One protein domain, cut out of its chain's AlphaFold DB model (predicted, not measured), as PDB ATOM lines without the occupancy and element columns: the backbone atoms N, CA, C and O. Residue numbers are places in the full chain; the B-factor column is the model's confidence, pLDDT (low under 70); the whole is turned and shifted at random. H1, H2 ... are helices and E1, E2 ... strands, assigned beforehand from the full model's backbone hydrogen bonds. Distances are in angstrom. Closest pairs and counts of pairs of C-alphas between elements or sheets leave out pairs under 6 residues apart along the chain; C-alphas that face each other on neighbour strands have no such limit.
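Overview. This is residues 41 to 151 and 167 to 190 of the 205 residues of the protein "ATP-dependent dethiobiotin synthetase BioD" of Acetobacteraceae bacterium (UniProt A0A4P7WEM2). One long strand, E2, runs through the middle of this domain with the short strand E1 beside it, a small two-stranded sheet with helices H1 and H2 side by side on one side of it and H4 packed on E2 from the other. H3 packs with the short strand E3 near the last residues of E2, H5 and E4 lie on the far side of the domain, and the tail of residues 183 to 190 sticks out. The printed part has 135 residues, under half of them in named elements, five helices and four strands in the order H1 E1 H2 H3 E2 E3 H4 H5 E4; the sheet order is E1, E2, parallel, and the class is mixed, helices and strands. The whole is compact, with a radius of gyration of the C-alphas of 15.3 A, and spans 39 by 36 by 34 A.

Arrangement. E1, residues 51 to 53, and E2, residues 121 to 128, are parallel neighbours with 27 degrees between their directions; N 122 and O 51 are 2.8 A apart and N 53 and O 122 are 2.9 A apart, within hydrogen-bond range. With H2, residues 66 to 74, and H3, residues 94 to 100, between them, they form a strand-helix-strand unit, two parallel neighbour strands joined through helices. H1, residues 41 to 47, touches H2 at a shallow tilt of 26 degrees, the same way, the closest C-alphas being those of Ala 42 and Val 70, 4.5 A apart. The closest C-alphas of E2 and H4, residues 139 to 146, are those of Gly 125 and Ile 139, 6.8 A apart. For H3 and E3, residues 132 to 134, they are those of Phe 95 and Leu 133, 4.7 A apart. E3 and E4, residues 178 to 184, pair with no named strand. H4 and H5, residues 167 to 173, are close but not clearly touching, with the C-alphas of Ile 140 and Leu 171 closest at 7.8 A. In H1, H2, H3, H4 and H5 every O i to N i+4 pair is within hydrogen-bond range.

Along the chain. H1 begins at C-alpha 41, (-6.299, -57.589, 68.779), and measures 9.9 A. E2 is 19.2 A long and begins at C-alpha 121, (2.679, -52.915, 70.656). H2 is 11.6 A long and H4 10.8 A. E4 is 16.8 A long and ends at C-alpha 184, (-18.616, -57.344, 71.390).

Size, cuts and confidence. The C-alphas farthest apart, of Asn 102 and Gly 190, are 44.9 A apart. Residues 152 to 166 are not printed, and C-alphas 151 and 167 are 11.3 A apart across this cut. The links E1 to H2, H2 to H3 and H3 to E2 are long. The mean pLDDT of the printed part is 95.1, and no printed residue is under 70.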
ATOM      1  N   SER A  41      -7.744 -57.604  68.987       98.50
ATOM      2  CA  SER A  41      -6.299 -57.589  68.779       98.50
ATOM      3  C   SER A  41      -5.957 -57.538  67.296       98.50
ATOM      4  O   SER A  41      -5.232 -56.640  66.878       98.50
ATOM      5  N   ALA A  42      -6.551 -58.411  66.478       98.56
ATOM      6  CA  ALA A  42      -6.341 -58.418  65.034       98.56
ATOM      7  C   ALA A  42      -6.726 -57.088  64.371       98.56
ATOM      8  O   ALA A  42      -5.973 -56.563  63.546       98.56
ATOM      9  N   LYS A  43      -7.864 -56.503  64.765       98.12
ATOM     10  CA  LYS A  43      -8.296 -55.186  64.285       98.12
ATOM     11  C   LYS A  43      -7.276 -54.100  64.627       98.12
ATOM     12  O   LYS A  43      -6.885 -53.352  63.740       98.12
ATOM     13  N   TYR A  44      -6.829 -54.016  65.879       98.19
ATOM     14  CA  TYR A  44      -5.839 -53.018  66.297       98.19
ATOM     15  C   TYR A  44      -4.476 -53.238  65.631       98.19
ATOM     16  O   TYR A  44      -3.821 -52.268  65.255       98.19
ATOM     17  N   VAL A  45      -4.064 -54.494  65.440       98.62
ATOM     18  CA  VAL A  45      -2.834 -54.849  64.720       98.62
ATOM     19  C   VAL A  45      -2.884 -54.356  63.280       98.62
ATOM     20  O   VAL A  45      -1.956 -53.678  62.842       98.62
ATOM     21  N   ARG A  46      -3.985 -54.618  62.575       98.44
ATOM     22  CA  ARG A  46      -4.194 -54.151  61.203       98.44
ATOM     23  C   ARG A  46      -4.249 -52.630  61.119       98.44
ATOM     24  O   ARG A  46      -3.483 -52.033  60.371       98.44
ATOM     25  N   ASP A  47      -5.141 -52.014  61.889       97.69
ATOM     26  CA  ASP A  47      -5.477 -50.596  61.754       97.69
ATOM     27  C   ASP A  47      -4.314 -49.681  62.196       97.69
ATOM     28  O   ASP A  47      -4.213 -48.546  61.737       97.69
ATOM     29  N   LEU A  48      -3.423 -50.161  63.076       97.19
ATOM     30  CA  LEU A  48      -2.264 -49.404  63.574       97.19
ATOM     31  C   LEU A  48      -0.918 -49.890  63.022       97.19
ATOM     32  O   LEU A  48       0.121 -49.385  63.456       97.19
ATOM     33  N   HIS A  49      -0.917 -50.884  62.128       96.69
ATOM     34  CA  HIS A  49       0.291 -51.598  61.699       96.69
ATOM     35  C   HIS A  49       1.169 -52.003  62.898       96.69
ATOM     36  O   HIS A  49       2.385 -51.769  62.930       96.69
ATOM     37  N   ALA A  50       0.527 -52.542  63.934       98.00
ATOM     38  CA  ALA A  50       1.160 -52.839  65.209       98.00
ATOM     39  C   ALA A  50       1.899 -54.183  65.188       98.00
ATOM     40  O   ALA A  50       1.692 -55.016  64.312       98.00
ATOM     41  N   VAL A  51       2.751 -54.376  66.187       98.00
ATOM     42  CA  VAL A  51       3.319 -55.670  66.562       98.00
ATOM     43  C   VAL A  51       2.400 -56.295  67.611       98.00
ATOM     44  O   VAL A  51       1.910 -55.594  68.498       98.00
ATOM     45  N   TYR A  52       2.158 -57.595  67.507       98.56
ATOM     46  CA  TYR A  52       1.297 -58.358  68.399       98.56
ATOM     47  C   TYR A  52       2.107 -59.249  69.328       98.56
ATOM     48  O   TYR A  52       3.049 -59.913  68.900       98.56
ATOM     49  N   TRP A  53       1.691 -59.325  70.586       98.19
ATOM     50  CA  TRP A  53       2.230 -60.278  71.538       98.19
ATOM     51  C   TRP A  53       1.134 -60.855  72.421       98.19
ATOM     52  O   TRP A  53       0.402 -60.116  73.081       98.19
ATOM     53  N   LYS A  54       1.067 -62.183  72.493       97.88
ATOM     54  CA  LYS A  54       0.277 -62.898  73.491       97.88
ATOM     55  C   LYS A  54       1.223 -63.677  74.400       97.88
ATOM     56  O   LYS A  54       1.666 -64.757  74.030       97.88
ATOM     57  N   PRO A  55       1.578 -63.147  75.581       96.94
ATOM     58  CA  PRO A  55       2.593 -63.774  76.421       96.94
ATOM     59  C   PRO A  55       2.168 -65.147  76.947       96.94
ATOM     60  O   PRO A  55       3.017 -66.015  77.122       96.94
ATOM     61  N   PHE A  56       0.870 -65.335  77.196       97.25
ATOM     62  CA  PHE A  56       0.314 -66.550  77.783       97.25
ATOM     63  C   PHE A  56      -0.766 -67.119  76.861       97.25
ATOM     64  O   PHE A  56      -1.858 -66.553  76.752       97.25
ATOM     65  N   GLN A  57      -0.465 -68.239  76.211       96.69
ATOM     66  CA  GLN A  57      -1.409 -68.996  75.393       96.69
ATOM     67  C   GLN A  57      -1.751 -70.311  76.091       96.69
ATOM     68  O   GLN A  57      -0.871 -71.032  76.548       96.69
ATOM     69  N   THR A  58      -3.037 -70.635  76.145       95.50
ATOM     70  CA  THR A  58      -3.543 -71.929  76.617       95.50
ATOM     71  C   THR A  58      -4.477 -72.521  75.557       95.50
ATOM     72  O   THR A  58      -4.885 -71.809  74.636       95.50
ATOM     73  N   GLY A  59      -4.798 -73.814  75.647       93.81
ATOM     74  CA  GLY A  59      -5.760 -74.463  74.746       93.81
ATOM     75  C   GLY A  59      -5.242 -74.869  73.363       93.81
ATOM     76  O   GLY A  59      -6.057 -75.110  72.469       93.81
ATOM     77  N   LEU A  60      -3.922 -74.986  73.164       94.00
ATOM     78  CA  LEU A  60      -3.339 -75.349  71.858       94.00
ATOM     79  C   LEU A  60      -3.680 -76.766  71.371       94.00
ATOM     80  O   LEU A  60      -3.530 -77.080  70.192       94.00
ATOM     81  N   LYS A  61      -4.184 -77.629  72.255       88.44
ATOM     82  CA  LYS A  61      -4.666 -78.964  71.883       88.44
ATOM     83  C   LYS A  61      -5.949 -78.912  71.052       88.44
ATOM     84  O   LYS A  61      -6.215 -79.816  70.266       88.44
ATOM     85  N   SER A  62      -6.762 -77.882  71.275       81.50
ATOM     86  CA  SER A  62      -8.085 -77.703  70.667       81.50
ATOM     87  C   SER A  62      -8.136 -76.599  69.613       81.50
ATOM     88  O   SER A  62      -9.105 -76.539  68.861       81.50
ATOM     89  N   ASP A  63      -7.125 -75.731  69.555       86.06
ATOM     90  CA  ASP A  63      -7.076 -74.571  68.664       86.06
ATOM     91  C   ASP A  63      -5.635 -74.321  68.185       86.06
ATOM     92  O   ASP A  63      -4.671 -74.540  68.911       86.06
ATOM     93  N   SER A  64      -5.490 -73.801  66.969       86.69
ATOM     94  CA  SER A  64      -4.250 -73.226  66.432       86.69
ATOM     95  C   SER A  64      -3.681 -72.049  67.242       86.69
ATOM     96  O   SER A  64      -2.526 -71.667  67.039       86.69
ATOM     97  N   GLY A  65      -4.480 -71.473  68.142       92.00
ATOM     98  CA  GLY A  65      -4.088 -70.392  69.034       92.00
ATOM     99  C   GLY A  65      -4.358 -69.003  68.461       92.00
ATOM    100  O   GLY A  65      -4.567 -68.784  67.263       92.00
ATOM    101  N   ASP A  66      -4.338 -68.015  69.344       95.06
ATOM    102  CA  ASP A  66      -4.775 -66.661  69.026       95.06
ATOM    103  C   ASP A  66      -3.809 -65.943  68.090       95.06
ATOM    104  O   ASP A  66      -4.246 -65.195  67.224       95.06
ATOM    105  N   SER A  67      -2.509 -66.233  68.188       96.00
ATOM    106  CA  SER A  67      -1.488 -65.730  67.263       96.00
ATOM    107  C   SER A  67      -1.785 -66.105  65.807       96.00
ATOM    108  O   SER A  67      -1.605 -65.277  64.911       96.00
ATOM    109  N   ALA A  68      -2.286 -67.321  65.554       96.50
ATOM    110  CA  ALA A  68      -2.678 -67.753  64.213       96.50
ATOM    111  C   ALA A  68      -3.922 -66.996  63.721       96.50
ATOM    112  O   ALA A  68      -3.964 -66.540  62.574       96.50
ATOM    113  N   THR A  69      -4.902 -66.796  64.607       97.19
ATOM    114  CA  THR A  69      -6.100 -65.997  64.311       97.19
ATOM    115  C   THR A  69      -5.738 -64.539  64.026       97.19
ATOM    116  O   THR A  69      -6.163 -63.986  63.016       97.19
ATOM    117  N   VAL A  70      -4.901 -63.913  64.856       98.44
ATOM    118  CA  VAL A  70      -4.459 -62.527  64.664       98.44
ATOM    119  C   VAL A  70      -3.691 -62.370  63.361       98.44
ATOM    120  O   VAL A  70      -3.975 -61.432  62.618       98.44
ATOM    121  N   LEU A  71      -2.775 -63.286  63.039       98.00
ATOM    122  CA  LEU A  71      -2.051 -63.271  61.769       98.00
ATOM    123  C   LEU A  71      -3.016 -63.265  60.575       98.00
ATOM    124  O   LEU A  71      -2.917 -62.405  59.700       98.00
ATOM    125  N   LYS A  72      -3.981 -64.190  60.576       98.00
ATOM    126  CA  LYS A  72      -4.976 -64.329  59.508       98.00
ATOM    127  C   LYS A  72      -5.877 -63.097  59.384       98.00
ATOM    128  O   LYS A  72      -6.024 -62.560  58.293       98.00
ATOM    129  N   GLU A  73      -6.480 -62.656  60.484       98.12
ATOM    130  CA  GLU A  73      -7.517 -61.613  60.479       98.12
ATOM    131  C   GLU A  73      -6.943 -60.193  60.325       98.12
ATOM    132  O   GLU A  73      -7.626 -59.279  59.845       98.12
ATOM    133  N   SER A  74      -5.682 -59.982  60.722       98.19
ATOM    134  CA  SER A  74      -5.000 -58.695  60.534       98.19
ATOM    135  C   SER A  74      -4.296 -58.568  59.184       98.19
ATOM    136  O   SER A  74      -4.125 -57.448  58.703       98.19
ATOM    137  N   GLY A  75      -3.869 -59.688  58.586       98.06
ATOM    138  CA  GLY A  75      -3.038 -59.700  57.381       98.06
ATOM    139  C   GLY A  75      -1.623 -59.150  57.597       98.06
ATOM    140  O   GLY A  75      -0.963 -58.776  56.627       98.06
ATOM    141  N   CYS A  76      -1.157 -59.044  58.848       97.81
ATOM    142  CA  CYS A  76       0.188 -58.552  59.136       97.81
ATOM    143  C   CYS A  76       1.279 -59.562  58.718       97.81
ATOM    144  O   CYS A  76       1.020 -60.760  58.578       97.81
ATOM    145  N   PRO A  77       2.528 -59.110  58.520       97.56
ATOM    146  CA  PRO A  77       3.673 -60.001  58.378       97.56
ATOM    147  C   PRO A  77       3.830 -60.935  59.584       97.56
ATOM    148  O   PRO A  77       3.708 -60.510  60.728       97.56
ATOM    149  N   LYS A  78       4.229 -62.194  59.353       97.31
ATOM    150  CA  LYS A  78       4.505 -63.156  60.441       97.31
ATOM    151  C   LYS A  78       5.558 -62.648  61.438       97.31
ATOM    152  O   LYS A  78       5.502 -62.996  62.609       97.31
ATOM    153  N   THR A  79       6.493 -61.809  60.988       96.69
ATOM    154  CA  THR A  79       7.508 -61.160  61.838       96.69
ATOM    155  C   THR A  79       6.924 -60.196  62.871       96.69
ATOM    156  O   THR A  79       7.626 -59.816  63.802       96.69
ATOM    157  N   ASP A  80       5.661 -59.796  62.710       97.44
ATOM    158  CA  ASP A  80       4.962 -58.888  63.620       97.44
ATOM    159  C   ASP A  80       4.193 -59.639  64.711       97.44
ATOM    160  O   ASP A  80       3.636 -59.012  65.607       97.44
ATOM    161  N   ILE A  81       4.180 -60.971  64.654       98.19
ATOM    162  CA  ILE A  81       3.647 -61.843  65.694       98.19
ATOM    163  C   ILE A  81       4.819 -62.301  66.563       98.19
ATOM    164  O   ILE A  81       5.637 -63.121  66.145       98.19
ATOM    165  N   LEU A  82       4.917 -61.752  67.772       97.56
ATOM    166  CA  LEU A  82       5.963 -62.122  68.720       97.56
ATOM    167  C   LEU A  82       5.661 -63.486  69.358       97.56
ATOM    168  O   LEU A  82       4.494 -63.782  69.631       97.56
ATOM    169  N   PRO A  83       6.690 -64.308  69.636       96.75
ATOM    170  CA  PRO A  83       6.499 -65.596  70.290       96.75
ATOM    171  C   PRO A  83       5.917 -65.424  71.698       96.75
ATOM    172  O   PRO A  83       6.240 -64.472  72.419       96.75
ATOM    173  N   CYS A  84       5.067 -66.367  72.094       97.00
ATOM    174  CA  CYS A  84       4.540 -66.451  73.449       97.00
ATOM    175  C   CYS A  84       5.686 -66.666  74.452       97.00
ATOM    176  O   CYS A  84       6.690 -67.300  74.133       97.00
ATOM    177  N   ALA A  85       5.526 -66.169  75.680       96.19
ATOM    178  CA  ALA A  85       6.435 -66.519  76.772       96.19
ATOM    179  C   ALA A  85       6.128 -67.931  77.292       96.19
ATOM    180  O   ALA A  85       7.033 -68.720  77.543       96.19
ATOM    181  N   TYR A  86       4.838 -68.259  77.401       97.31
ATOM    182  CA  TYR A  86       4.361 -69.580  77.778       97.31
ATOM    183  C   TYR A  86       3.186 -70.012  76.903       97.31
ATOM    184  O   TYR A  86       2.231 -69.263  76.691       97.31
ATOM    185  N   GLU A  87       3.256 -71.258  76.447       97.00
ATOM    186  CA  GLU A  87       2.219 -71.939  75.679       97.00
ATOM    187  C   GLU A  87       1.849 -73.243  76.371       97.00
ATOM    188  O   GLU A  87       2.739 -74.001  76.763       97.00
ATOM    189  N   PHE A  88       0.551 -73.500  76.502       97.50
ATOM    190  CA  PHE A  88      -0.006 -74.687  77.140       97.50
ATOM    191  C   PHE A  88      -1.073 -75.330  76.245       97.50
ATOM    192  O   PHE A  88      -1.790 -74.659  75.496       97.50
ATOM    193  N   GLN A  89      -1.174 -76.649  76.332       96.75
ATOM    194  CA  GLN A  89      -2.116 -77.494  75.613       96.75
ATOM    195  C   GLN A  89      -3.519 -77.423  76.214       96.75
ATOM    196  O   GLN A  89      -4.495 -77.342  75.468       96.75
ATOM    197  N   GLU A  90      -3.630 -77.425  77.544       94.38
ATOM    198  CA  GLU A  90      -4.925 -77.490  78.229       94.38
ATOM    199  C   GLU A  90      -5.686 -76.145  78.167       94.38
ATOM    200  O   GLU A  90      -5.090 -75.088  78.399       94.38
ATOM    201  N   PRO A  91      -7.002 -76.136  77.866       92.56
ATOM    202  CA  PRO A  91      -7.799 -74.919  77.671       92.56
ATOM    203  C   PRO A  91      -8.326 -74.341  78.998       92.56
ATOM    204  O   PRO A  91      -9.520 -74.103  79.173       92.56
ATOM    205  N   ILE A  92      -7.429 -74.127  79.959       93.62
ATOM    206  CA  ILE A  92      -7.735 -73.568  81.285       93.62
ATOM    207  C   ILE A  92      -6.916 -72.294  81.538       93.62
ATOM    208  O   ILE A  92      -6.200 -71.823  80.651       93.62
ATOM    209  N   CYS A  93      -7.061 -71.660  82.708       94.00
ATOM    210  CA  CYS A  93      -6.271 -70.465  83.016       94.00
ATOM    211  C   CYS A  93      -4.761 -70.786  83.052       94.00
ATOM    212  O   CYS A  93      -4.401 -71.915  83.390       94.00
ATOM    213  N   PRO A  94      -3.870 -69.817  82.749       96.06
ATOM    214  CA  PRO A  94      -2.435 -70.080  82.618       96.06
ATOM    215  C   PRO A  94      -1.808 -70.766  83.833       96.06
ATOM    216  O   PRO A  94      -1.040 -71.707  83.662       96.06
ATOM    217  N   PHE A  95      -2.169 -70.343  85.051       96.25
ATOM    218  CA  PHE A  95      -1.655 -70.961  86.273       96.25
ATOM    219  C   PHE A  95      -2.009 -72.452  86.363       96.25
ATOM    220  O   PHE A  95      -1.125 -73.288  86.512       96.25
ATOM    221  N   SER A  96      -3.289 -72.799  86.200       96.00
ATOM    222  CA  SER A  96      -3.726 -74.196  86.269       96.00
ATOM    223  C   SER A  96      -3.227 -75.028  85.086       96.00
ATOM    224  O   SER A  96      -2.982 -76.218  85.252       96.00
ATOM    225  N   ALA A  97      -3.050 -74.425  83.907       96.88
ATOM    226  CA  ALA A  97      -2.480 -75.105  82.745       96.88
ATOM    227  C   ALA A  97      -1.011 -75.483  82.989       96.88
ATOM    228  O   ALA A  97      -0.598 -76.598  82.679       96.88
ATOM    229  N   ALA A  98      -0.244 -74.590  83.622       96.75
ATOM    230  CA  ALA A  98       1.116 -74.890  84.048       96.75
ATOM    231  C   ALA A  98       1.151 -76.059  85.043       96.75
ATOM    232  O   ALA A  98       1.907 -77.003  84.828       96.75
ATOM    233  N   GLU A  99       0.293 -76.049  86.069       96.25
ATOM    234  CA  GLU A  99       0.207 -77.148  87.043       96.25
ATOM    235  C   GLU A  99      -0.172 -78.482  86.381       96.25
ATOM    236  O   GLU A  99       0.481 -79.496  86.626       96.25
ATOM    237  N   ALA A 100      -1.176 -78.482  85.499       96.94
ATOM    238  CA  ALA A 100      -1.631 -79.678  84.789       96.94
ATOM    239  C   ALA A 100      -0.538 -80.297  83.897       96.94
ATOM    240  O   ALA A 100      -0.499 -81.512  83.710       96.94
ATOM    241  N   GLU A 101       0.368 -79.471  83.374       97.25
ATOM    242  CA  GLU A 101       1.479 -79.896  82.522       97.25
ATOM    243  C   GLU A 101       2.796 -80.102  83.284       97.25
ATOM    244  O   GLU A 101       3.835 -80.305  82.658       97.25
ATOM    245  N   ASN A 102       2.779 -80.076  84.624       97.19
ATOM    246  CA  ASN A 102       3.974 -80.159  85.477       97.19
ATOM    247  C   ASN A 102       5.034 -79.096  85.128       97.19
ATOM    248  O   ASN A 102       6.242 -79.342  85.152       97.19
ATOM    249  N   ARG A 103       4.566 -77.898  84.776       96.50
ATOM    250  CA  ARG A 103       5.359 -76.722  84.421       96.50
ATOM    251  C   ARG A 103       5.068 -75.583  85.391       96.50
ATOM    252  O   ARG A 103       4.219 -75.658  86.271       96.50
ATOM    253  N   THR A 104       5.821 -74.504  85.252       94.81
ATOM    254  CA  THR A 104       5.744 -73.340  86.129       94.81
ATOM    255  C   THR A 104       5.931 -72.085  85.291       94.81
ATOM    256  O   THR A 104       6.814 -72.035  84.439       94.81
ATOM    257  N   ILE A 105       5.083 -71.083  85.528       94.88
ATOM    258  CA  ILE A 105       5.266 -69.733  84.992       94.88
ATOM    259  C   ILE A 105       6.152 -68.984  85.984       94.88
ATOM    260  O   ILE A 105       5.646 -68.508  86.995       94.88
ATOM    261  N   ASP A 106       7.456 -68.881  85.725       93.81
ATOM    262  CA  ASP A 106       8.341 -68.060  86.556       93.81
ATOM    263  C   ASP A 106       8.272 -66.599  86.076       93.81
ATOM    264  O   ASP A 106       8.702 -66.294  84.960       93.81
ATOM    265  N   PRO A 107       7.778 -65.651  86.899       92.25
ATOM    266  CA  PRO A 107       7.722 -64.239  86.530       92.25
ATOM    267  C   PRO A 107       9.072 -63.631  86.124       92.25
ATOM    268  O   PRO A 107       9.104 -62.624  85.414       92.25
ATOM    269  N   LYS A 108      10.189 -64.218  86.571       91.81
ATOM    270  CA  LYS A 108      11.543 -63.790  86.204       91.81
ATOM    271  C   LYS A 108      11.908 -64.182  84.778       91.81
ATOM    272  O   LYS A 108      12.712 -63.495  84.163       91.81
ATOM    273  N   GLU A 109      11.341 -65.241  84.223       92.00
ATOM    274  CA  GLU A 109      11.664 -65.667  82.856       92.00
ATOM    275  C   GLU A 109      10.874 -64.898  81.792       92.00
ATOM    276  O   GLU A 109      11.172 -64.974  80.602       92.00
ATOM    277  N   ILE A 110       9.887 -64.099  82.204       94.12
ATOM    278  CA  ILE A 110       9.053 -63.343  81.278       94.12
ATOM    279  C   ILE A 110       9.807 -62.106  80.789       94.12
ATOM    280  O   ILE A 110       9.903 -61.085  81.474       94.12
ATOM    281  N   THR A 111      10.281 -62.184  79.552       93.25
ATOM    282  CA  THR A 111      10.898 -61.071  78.826       93.25
ATOM    283  C   THR A 111      10.066 -60.698  77.608       93.25
ATOM    284  O   THR A 111       9.559 -61.574  76.910       93.25
ATOM    285  N   LEU A 112       9.966 -59.401  77.314       92.62
ATOM    286  CA  LEU A 112       9.397 -58.923  76.055       92.62
ATOM    287  C   LEU A 112      10.331 -59.324  74.893       92.62
ATOM    288  O   LEU A 112      11.493 -58.908  74.910       92.62
ATOM    289  N   PRO A 113       9.854 -60.067  73.873       92.81
ATOM    290  CA  PRO A 113      10.662 -60.371  72.696       92.81
ATOM    291  C   PRO A 113      11.076 -59.101  71.941       92.81
ATOM    292  O   PRO A 113      10.340 -58.112  71.905       92.81
ATOM    293  N   PHE A 114      12.251 -59.125  71.312       90.75
ATOM    294  CA  PHE A 114      12.756 -57.974  70.562       90.75
ATOM    295  C   PHE A 114      11.800 -57.565  69.431       90.75
ATOM    296  O   PHE A 114      11.373 -58.394  68.627       90.75
ATOM    297  N   TYR A 115      11.519 -56.265  69.333       92.06
ATOM    298  CA  TYR A 115      10.788 -55.665  68.219       92.06
ATOM    299  C   TYR A 115      11.185 -54.192  68.025       92.06
ATOM    300  O   TYR A 115      11.754 -53.554  68.918       92.06
ATOM    301  N   ASN A 116      10.853 -53.622  66.862       90.50
ATOM    302  CA  ASN A 116      11.087 -52.204  66.575       90.50
ATOM    303  C   ASN A 116      10.200 -51.293  67.449       90.50
ATOM    304  O   ASN A 116       9.006 -51.147  67.200       90.50
ATOM    305  N   GLN A 117      10.814 -50.598  68.407       86.44
ATOM    306  CA  GLN A 117      10.140 -49.749  69.403       86.44
ATOM    307  C   GLN A 117       9.436 -48.507  68.862       86.44
ATOM    308  O   GLN A 117       8.662 -47.871  69.578       86.44
ATOM    309  N   ASN A 118       9.679 -48.147  67.603       89.38
ATOM    310  CA  ASN A 118       8.924 -47.085  66.945       89.38
ATOM    311  C   ASN A 118       7.543 -47.566  66.475       89.38
ATOM    312  O   ASN A 118       6.748 -46.760  65.987       89.38
ATOM    313  N   ARG A 119       7.234 -48.860  66.617       93.69
ATOM    314  CA  ARG A 119       5.934 -49.455  66.300       93.69
ATOM    315  C   ARG A 119       5.065 -49.593  67.542       93.69
ATOM    316  O   ARG A 119       5.555 -49.637  68.666       93.69
ATOM    317  N   THR A 120       3.758 -49.615  67.317       97.19
ATOM    318  CA  THR A 120       2.771 -49.844  68.374       97.19
ATOM    319  C   THR A 120       2.828 -51.302  68.801       97.19
ATOM    320  O   THR A 120       2.907 -52.170  67.938       97.19
ATOM    321  N   LEU A 121       2.788 -51.564  70.108       97.75
ATOM    322  CA  LEU A 121       2.679 -52.915  70.656       97.75
ATOM    323  C   LEU A 121       1.246 -53.186  71.124       97.75
ATOM    324  O   LEU A 121       0.692 -52.422  71.913       97.75
ATOM    325  N   ILE A 122       0.662 -54.283  70.657       98.50
ATOM    326  CA  ILE A 122      -0.602 -54.821  71.155       98.50
ATOM    327  C   ILE A 122      -0.283 -56.060  71.976       98.50
ATOM    328  O   ILE A 122       0.173 -57.062  71.428       98.50
ATOM    329  N   ILE A 123      -0.519 -55.981  73.285       98.12
ATOM    330  CA  ILE A 123      -0.381 -57.125  74.187       98.12
ATOM    331  C   ILE A 123      -1.768 -57.688  74.460       98.12
ATOM    332  O   ILE A 123      -2.639 -56.956  74.923       98.12
ATOM    333  N   GLU A 124      -1.979 -58.974  74.215       98.44
ATOM    334  CA  GLU A 124      -3.227 -59.653  74.550       98.44
ATOM    335  C   GLU A 124      -3.082 -60.500  75.817       98.44
ATOM    336  O   GLU A 124      -2.192 -61.343  75.930       98.44
ATOM    337  N   GLY A 125      -3.982 -60.289  76.779       96.50
ATOM    338  CA  GLY A 125      -4.065 -61.095  77.994       96.50
ATOM    339  C   GLY A 125      -4.901 -62.368  77.834       96.50
ATOM    340  O   GLY A 125      -5.856 -62.425  77.057       96.50
ATOM    341  N   ALA A 126      -4.605 -63.375  78.655       93.62
ATOM    342  CA  ALA A 126      -5.409 -64.589  78.770       93.62
ATOM    343  C   ALA A 126      -6.579 -64.382  79.751       93.62
ATOM    344  O   ALA A 126      -6.374 -64.095  80.929       93.62
ATOM    345  N   GLY A 127      -7.818 -64.536  79.273       91.00
ATOM    346  CA  GLY A 127      -9.025 -64.355  80.093       91.00
ATOM    347  C   GLY A 127      -9.237 -62.906  80.559       91.00
ATOM    348  O   GLY A 127      -9.189 -61.990  79.732       91.00
ATOM    349  N   GLY A 128      -9.527 -62.715  81.852       93.94
ATOM    350  CA  GLY A 128      -9.797 -61.408  82.465       93.94
ATOM    351  C   GLY A 128      -8.811 -60.986  83.560       93.94
ATOM    352  O   GLY A 128      -7.856 -61.691  83.872       93.94
ATOM    353  N   LEU A 129      -9.049 -59.818  84.162       96.00
ATOM    354  CA  LEU A 129      -8.092 -59.117  85.039       96.00
ATOM    355  C   LEU A 129      -7.584 -59.940  86.235       96.00
ATOM    356  O   LEU A 129      -6.412 -59.860  86.594       96.00
ATOM    357  N   MET A 130      -8.466 -60.728  86.849       95.19
ATOM    358  CA  MET A 130      -8.164 -61.528  88.043       95.19
ATOM    359  C   MET A 130      -7.856 -62.992  87.712       95.19
ATOM    360  O   MET A 130      -7.953 -63.854  88.581       95.19
ATOM    361  N   VAL A 131      -7.498 -63.292  86.462       95.25
ATOM    362  CA  VAL A 131      -7.001 -64.620  86.093       95.25
ATOM    363  C   VAL A 131      -5.602 -64.816  86.688       95.25
ATOM    364  O   VAL A 131      -4.748 -63.942  86.507       95.25
ATOM    365  N   PRO A 132      -5.354 -65.921  87.417       93.75
ATOM    366  CA  PRO A 132      -4.063 -66.177  88.043       93.75
ATOM    367  C   PRO A 132      -3.000 -66.553  87.005       93.75
ATOM    368  O   PRO A 132      -3.261 -67.307  86.064       93.75
ATOM    369  N   LEU A 133      -1.792 -66.034  87.220       93.06
ATOM    370  CA  LEU A 133      -0.581 -66.360  86.464       93.06
ATOM    371  C   LEU A 133       0.393 -67.188  87.302       93.06
ATOM    372  O   LEU A 133       0.950 -68.159  86.807       93.06
ATOM    373  N   TRP A 134       0.603 -66.799  88.561       90.88
ATOM    374  CA  TRP A 134       1.600 -67.412  89.439       90.88
ATOM    375  C   TRP A 134       1.315 -67.088  90.903       90.88
ATOM    376  O   TRP A 134       1.404 -65.924  91.276       90.88
ATOM    377  N   GLN A 135       1.039 -68.086  91.750       86.25
ATOM    378  CA  GLN A 135       0.773 -67.894  93.186       86.25
ATOM    379  C   GLN A 135      -0.234 -66.743  93.438       86.25
ATOM    380  O   GLN A 135      -1.413 -66.876  93.121       86.25
ATOM    381  N   ASP A 136       0.230 -65.599  93.954       85.19
ATOM    382  CA  ASP A 136      -0.562 -64.391  94.233       85.19
ATOM    383  C   ASP A 136      -0.474 -63.305  93.125       85.19
ATOM    384  O   ASP A 136      -0.852 -62.149  93.353       85.19
ATOM    385  N   LEU A 137       0.025 -63.650  91.931       92.00
ATOM    386  CA  LEU A 137       0.111 -62.792  90.744       92.00
ATOM    387  C   LEU A 137      -0.990 -63.106  89.736       92.00
ATOM    388  O   LEU A 137      -1.230 -64.259  89.369       92.00
ATOM    389  N   PHE A 138      -1.602 -62.041  89.233       94.75
ATOM    390  CA  PHE A 138      -2.729 -62.089  88.311       94.75
ATOM    391  C   PHE A 138      -2.431 -61.298  87.034       94.75
ATOM    392  O   PHE A 138      -1.490 -60.502  86.982       94.75
ATOM    393  N   ILE A 139      -3.273 -61.456  86.011       96.00
ATOM    394  CA  ILE A 139      -3.184 -60.672  84.768       96.00
ATOM    395  C   ILE A 139      -3.121 -59.163  85.055       96.00
ATOM    396  O   ILE A 139      -2.321 -58.472  84.438       96.00
ATOM    397  N   ILE A 140      -3.882 -58.636  86.020       95.94
ATOM    398  CA  ILE A 140      -3.843 -57.208  86.376       95.94
ATOM    399  C   ILE A 140      -2.476 -56.737  86.897       95.94
ATOM    400  O   ILE A 140      -2.088 -55.596  86.649       95.94
ATOM    401  N   ASP A 141      -1.720 -57.606  87.573       94.56
ATOM    402  CA  ASP A 141      -0.361 -57.293  88.019       94.56
ATOM    403  C   ASP A 141       0.593 -57.221  86.823       94.56
ATOM    404  O   ASP A 141       1.446 -56.335  86.762       94.56
ATOM    405  N   PHE A 142       0.402 -58.107  85.843       95.31
ATOM    406  CA  PHE A 142       1.139 -58.068  84.585       95.31
ATOM    407  C   PHE A 142       0.807 -56.807  83.779       95.31
ATOM    408  O   PHE A 142       1.718 -56.098  83.366       95.31
ATOM    409  N   ILE A 143      -0.479 -56.454  83.646       95.31
ATOM    410  CA  ILE A 143      -0.922 -55.206  83.000       95.31
ATOM    411  C   ILE A 143      -0.244 -54.003  83.652       95.31
ATOM    412  O   ILE A 143       0.332 -53.170  82.951       95.31
ATOM    413  N   LYS A 144      -0.263 -53.927  84.988       93.31
ATOM    414  CA  LYS A 144       0.378 -52.837  85.725       93.31
ATOM    415  C   LYS A 144       1.872 -52.747  85.417       93.31
ATOM    416  O   LYS A 144       2.371 -51.650  85.198       93.31
ATOM    417  N   ALA A 145       2.571 -53.880  85.338       92.31
ATOM    418  CA  ALA A 145       3.991 -53.913  84.996       92.31
ATOM    419  C   ALA A 145       4.287 -53.434  83.560       92.31
ATOM    420  O   ALA A 145       5.404 -53.003  83.286       92.31
ATOM    421  N   THR A 146       3.298 -53.454  82.657       92.25
ATOM    422  CA  THR A 146       3.438 -52.901  81.297       92.25
ATOM    423  C   THR A 146       3.353 -51.387  81.203       92.25
ATOM    424  O   THR A 146       3.803 -50.837  80.201       92.25
ATOM    425  N   ASN A 147       2.771 -50.706  82.197       91.75
ATOM    426  CA  ASN A 147       2.428 -49.279  82.117       91.75
ATOM    427  C   ASN A 147       1.622 -48.889  80.856       91.75
ATOM    428  O   ASN A 147       1.555 -47.712  80.500       91.75
ATOM    429  N   LEU A 148       0.991 -49.853  80.175       95.12
ATOM    430  CA  LEU A 148       0.169 -49.596  78.999       95.12
ATOM    431  C   LEU A 148      -1.287 -49.336  79.401       95.12
ATOM    432  O   LEU A 148      -1.809 -49.982  80.316       95.12
ATOM    433  N   PRO A 149      -1.986 -48.438  78.691       97.19
ATOM    434  CA  PRO A 149      -3.415 -48.278  78.874       97.19
ATOM    435  C   PRO A 149      -4.189 -49.492  78.336       97.19
ATOM    436  O   PRO A 149      -3.787 -50.147  77.369       97.19
ATOM    437  N   VAL A 150      -5.329 -49.779  78.966       98.31
ATOM    438  CA  VAL A 150      -6.121 -50.992  78.723       98.31
ATOM    439  C   VAL A 150      -7.256 -50.755  77.738       98.31
ATOM    440  O   VAL A 150      -8.038 -49.813  77.870       98.31
ATOM    441  N   ILE A 151      -7.407 -51.673  76.792       98.56
ATOM    442  CA  ILE A 151      -8.646 -51.890  76.055       98.56
ATOM    443  C   ILE A 151      -9.361 -53.070  76.713       98.56
ATOM    444  O   ILE A 151      -8.874 -54.202  76.687       98.56
ATOM    445  N   SER A 167     -14.752 -54.855  86.538       97.69
ATOM    446  CA  SER A 167     -13.456 -54.735  85.863       97.69
ATOM    447  C   SER A 167     -12.945 -53.294  85.867       97.69
ATOM    448  O   SER A 167     -11.765 -53.069  86.113       97.69
ATOM    449  N   LEU A 168     -13.824 -52.313  85.647       97.75
ATOM    450  CA  LEU A 168     -13.486 -50.890  85.702       97.75
ATOM    451  C   LEU A 168     -13.021 -50.473  87.101       97.75
ATOM    452  O   LEU A 168     -11.971 -49.848  87.219       97.75
ATOM    453  N   ALA A 169     -13.732 -50.897  88.150       97.56
ATOM    454  CA  ALA A 169     -13.346 -50.637  89.535       97.56
ATOM    455  C   ALA A 169     -11.973 -51.244  89.878       97.56
ATOM    456  O   ALA A 169     -11.179 -50.638  90.595       97.56
ATOM    457  N   LEU A 170     -11.654 -52.428  89.340       96.81
ATOM    458  CA  LEU A 170     -10.328 -53.030  89.498       96.81
ATOM    459  C   LEU A 170      -9.238 -52.243  88.765       96.81
ATOM    460  O   LEU A 170      -8.167 -52.037  89.331       96.81
ATOM    461  N   LEU A 171      -9.484 -51.797  87.530       97.31
ATOM    462  CA  LEU A 171      -8.526 -50.963  86.798       97.31
ATOM    463  C   LEU A 171      -8.237 -49.664  87.562       97.31
ATOM    464  O   LEU A 171      -7.072 -49.316  87.751       97.31
ATOM    465  N   GLU A 172      -9.281 -49.008  88.068       96.38
ATOM    466  CA  GLU A 172      -9.169 -47.804  88.892       96.38
ATOM    467  C   GLU A 172      -8.367 -48.063  90.175       96.38
ATOM    468  O   GLU A 172      -7.376 -47.381  90.427       96.38
ATOM    469  N   ALA A 173      -8.701 -49.113  90.933       95.94
ATOM    470  CA  ALA A 173      -8.003 -49.464  92.173       95.94
ATOM    471  C   ALA A 173      -6.503 -49.762  91.975       95.94
ATOM    472  O   ALA A 173      -5.710 -49.645  92.911       95.94
ATOM    473  N   TYR A 174      -6.096 -50.159  90.767       94.12
ATOM    474  CA  TYR A 174      -4.696 -50.421  90.422       94.12
ATOM    475  C   TYR A 174      -4.015 -49.242  89.721       94.12
ATOM    476  O   TYR A 174      -2.824 -49.347  89.414       94.12
ATOM    477  N   ASN A 175      -4.726 -48.125  89.531       96.06
ATOM    478  CA  ASN A 175      -4.302 -46.952  88.764       96.06
ATOM    479  C   ASN A 175      -3.911 -47.297  87.319       96.06
ATOM    480  O   ASN A 175      -2.926 -46.787  86.788       96.06
ATOM    481  N   ILE A 176      -4.666 -48.196  86.686       96.38
ATOM    482  CA  ILE A 176      -4.452 -48.605  85.300       96.38
ATOM    483  C   ILE A 176      -5.414 -47.814  84.403       96.38
ATOM    484  O   ILE A 176      -6.633 -47.951  84.538       96.38
ATOM    485  N   PRO A 177      -4.907 -47.001  83.460       96.75
ATOM    486  CA  PRO A 177      -5.762 -46.168  82.630       96.75
ATOM    487  C   PRO A 177      -6.554 -47.006  81.623       96.75
ATOM    488  O   PRO A 177      -5.987 -47.715  80.792       96.75
ATOM    489  N   LEU A 178      -7.881 -46.865  81.630       97.88
ATOM    490  CA  LEU A 178      -8.733 -47.378  80.559       97.88
ATOM    491  C   LEU A 178      -8.557 -46.515  79.301       97.88
ATOM    492  O   LEU A 178      -8.867 -45.323  79.306       97.88
ATOM    493  N   HIS A 179      -8.121 -47.109  78.192       97.81
ATOM    494  CA  HIS A 179      -8.171 -46.494  76.866       97.81
ATOM    495  C   HIS A 179      -9.570 -46.586  76.250       97.81
ATOM    496  O   HIS A 179     -10.093 -45.576  75.785       97.81
ATOM    497  N   LYS A 180     -10.157 -47.789  76.234       97.88
ATOM    498  CA  LYS A 180     -11.446 -48.066  75.587       97.88
ATOM    499  C   LYS A 180     -12.137 -49.270  76.230       97.88
ATOM    500  O   LYS A 180     -11.479 -50.261  76.525       97.88
ATOM    501  N   LEU A 181     -13.453 -49.204  76.388       98.31
ATOM    502  CA  LEU A 181     -14.343 -50.341  76.584       98.31
ATOM    503  C   LEU A 181     -15.002 -50.679  75.244       98.31
ATOM    504  O   LEU A 181     -15.600 -49.805  74.619       98.31
ATOM    505  N   ILE A 182     -14.914 -51.938  74.829       97.69
ATOM    506  CA  ILE A 182     -15.532 -52.439  73.602       97.69
ATOM    507  C   ILE A 182     -16.621 -53.448  73.956       97.69
ATOM    508  O   ILE A 182     -16.345 -54.449  74.623       97.69
ATOM    509  N   LEU A 183     -17.841 -53.212  73.468       96.12
ATOM    510  CA  LEU A 183     -18.926 -54.188  73.530       96.12
ATOM    511  C   LEU A 183     -18.919 -55.075  72.281       96.12
ATOM    512  O   LEU A 183     -19.177 -54.622  71.169       96.12
ATOM    513  N   TRP A 184     -18.645 -56.363  72.468       94.12
ATOM    514  CA  TRP A 184     -18.616 -57.344  71.390       94.12
ATOM    515  C   TRP A 184     -19.965 -58.044  71.214       94.12
ATOM    516  O   TRP A 184     -20.427 -58.757  72.110       94.12
ATOM    517  N   GLY A 185     -20.559 -57.886  70.031       91.69
ATOM    518  CA  GLY A 185     -21.840 -58.482  69.650       91.69
ATOM    519  C   GLY A 185     -23.014 -57.499  69.673       91.69
ATOM    520  O   GLY A 185     -22.893 -56.354  70.112       91.69
ATOM    521  N   GLU A 186     -24.161 -57.959  69.174       90.62
ATOM    522  CA  GLU A 186     -25.390 -57.162  69.078       90.62
ATOM    523  C   GLU A 186     -25.898 -56.702  70.450       90.62
ATOM    524  O   GLU A 186     -25.919 -57.471  71.413       90.62
ATOM    525  N   ASP A 187     -26.377 -55.457  70.529       89.25
ATOM    526  CA  ASP A 187     -26.973 -54.926  71.755       89.25
ATOM    527  C   ASP A 187     -28.451 -55.287  71.884       89.25
ATOM    528  O   ASP A 187     -29.341 -54.493  71.588       89.25
ATOM    529  N   LYS A 188     -28.711 -56.505  72.358       89.88
ATOM    530  CA  LYS A 188     -30.077 -56.985  72.622       89.88
ATOM    531  C   LYS A 188     -30.637 -56.529  73.970       89.88
ATOM    532  O   LYS A 188     -31.807 -56.762  74.237       89.88
ATOM    533  N   GLN A 189     -29.801 -55.956  74.838       88.50
ATOM    534  CA  GLN A 189     -30.140 -55.657  76.236       88.50
ATOM    535  C   GLN A 189     -30.127 -54.151  76.545       88.50
ATOM    536  O   GLN A 189     -30.442 -53.752  77.660       88.50
ATOM    537  N   GLY A 190     -29.744 -53.306  75.582       92.75
ATOM    538  CA  GLY A 190     -29.575 -51.868  75.794       92.75
ATOM    539  C   GLY A 190     -28.360 -51.524  76.664       92.75
ATOM    540  O   GLY A 190     -28.293 -50.424  77.219       92.75
TER     541      GLY A 190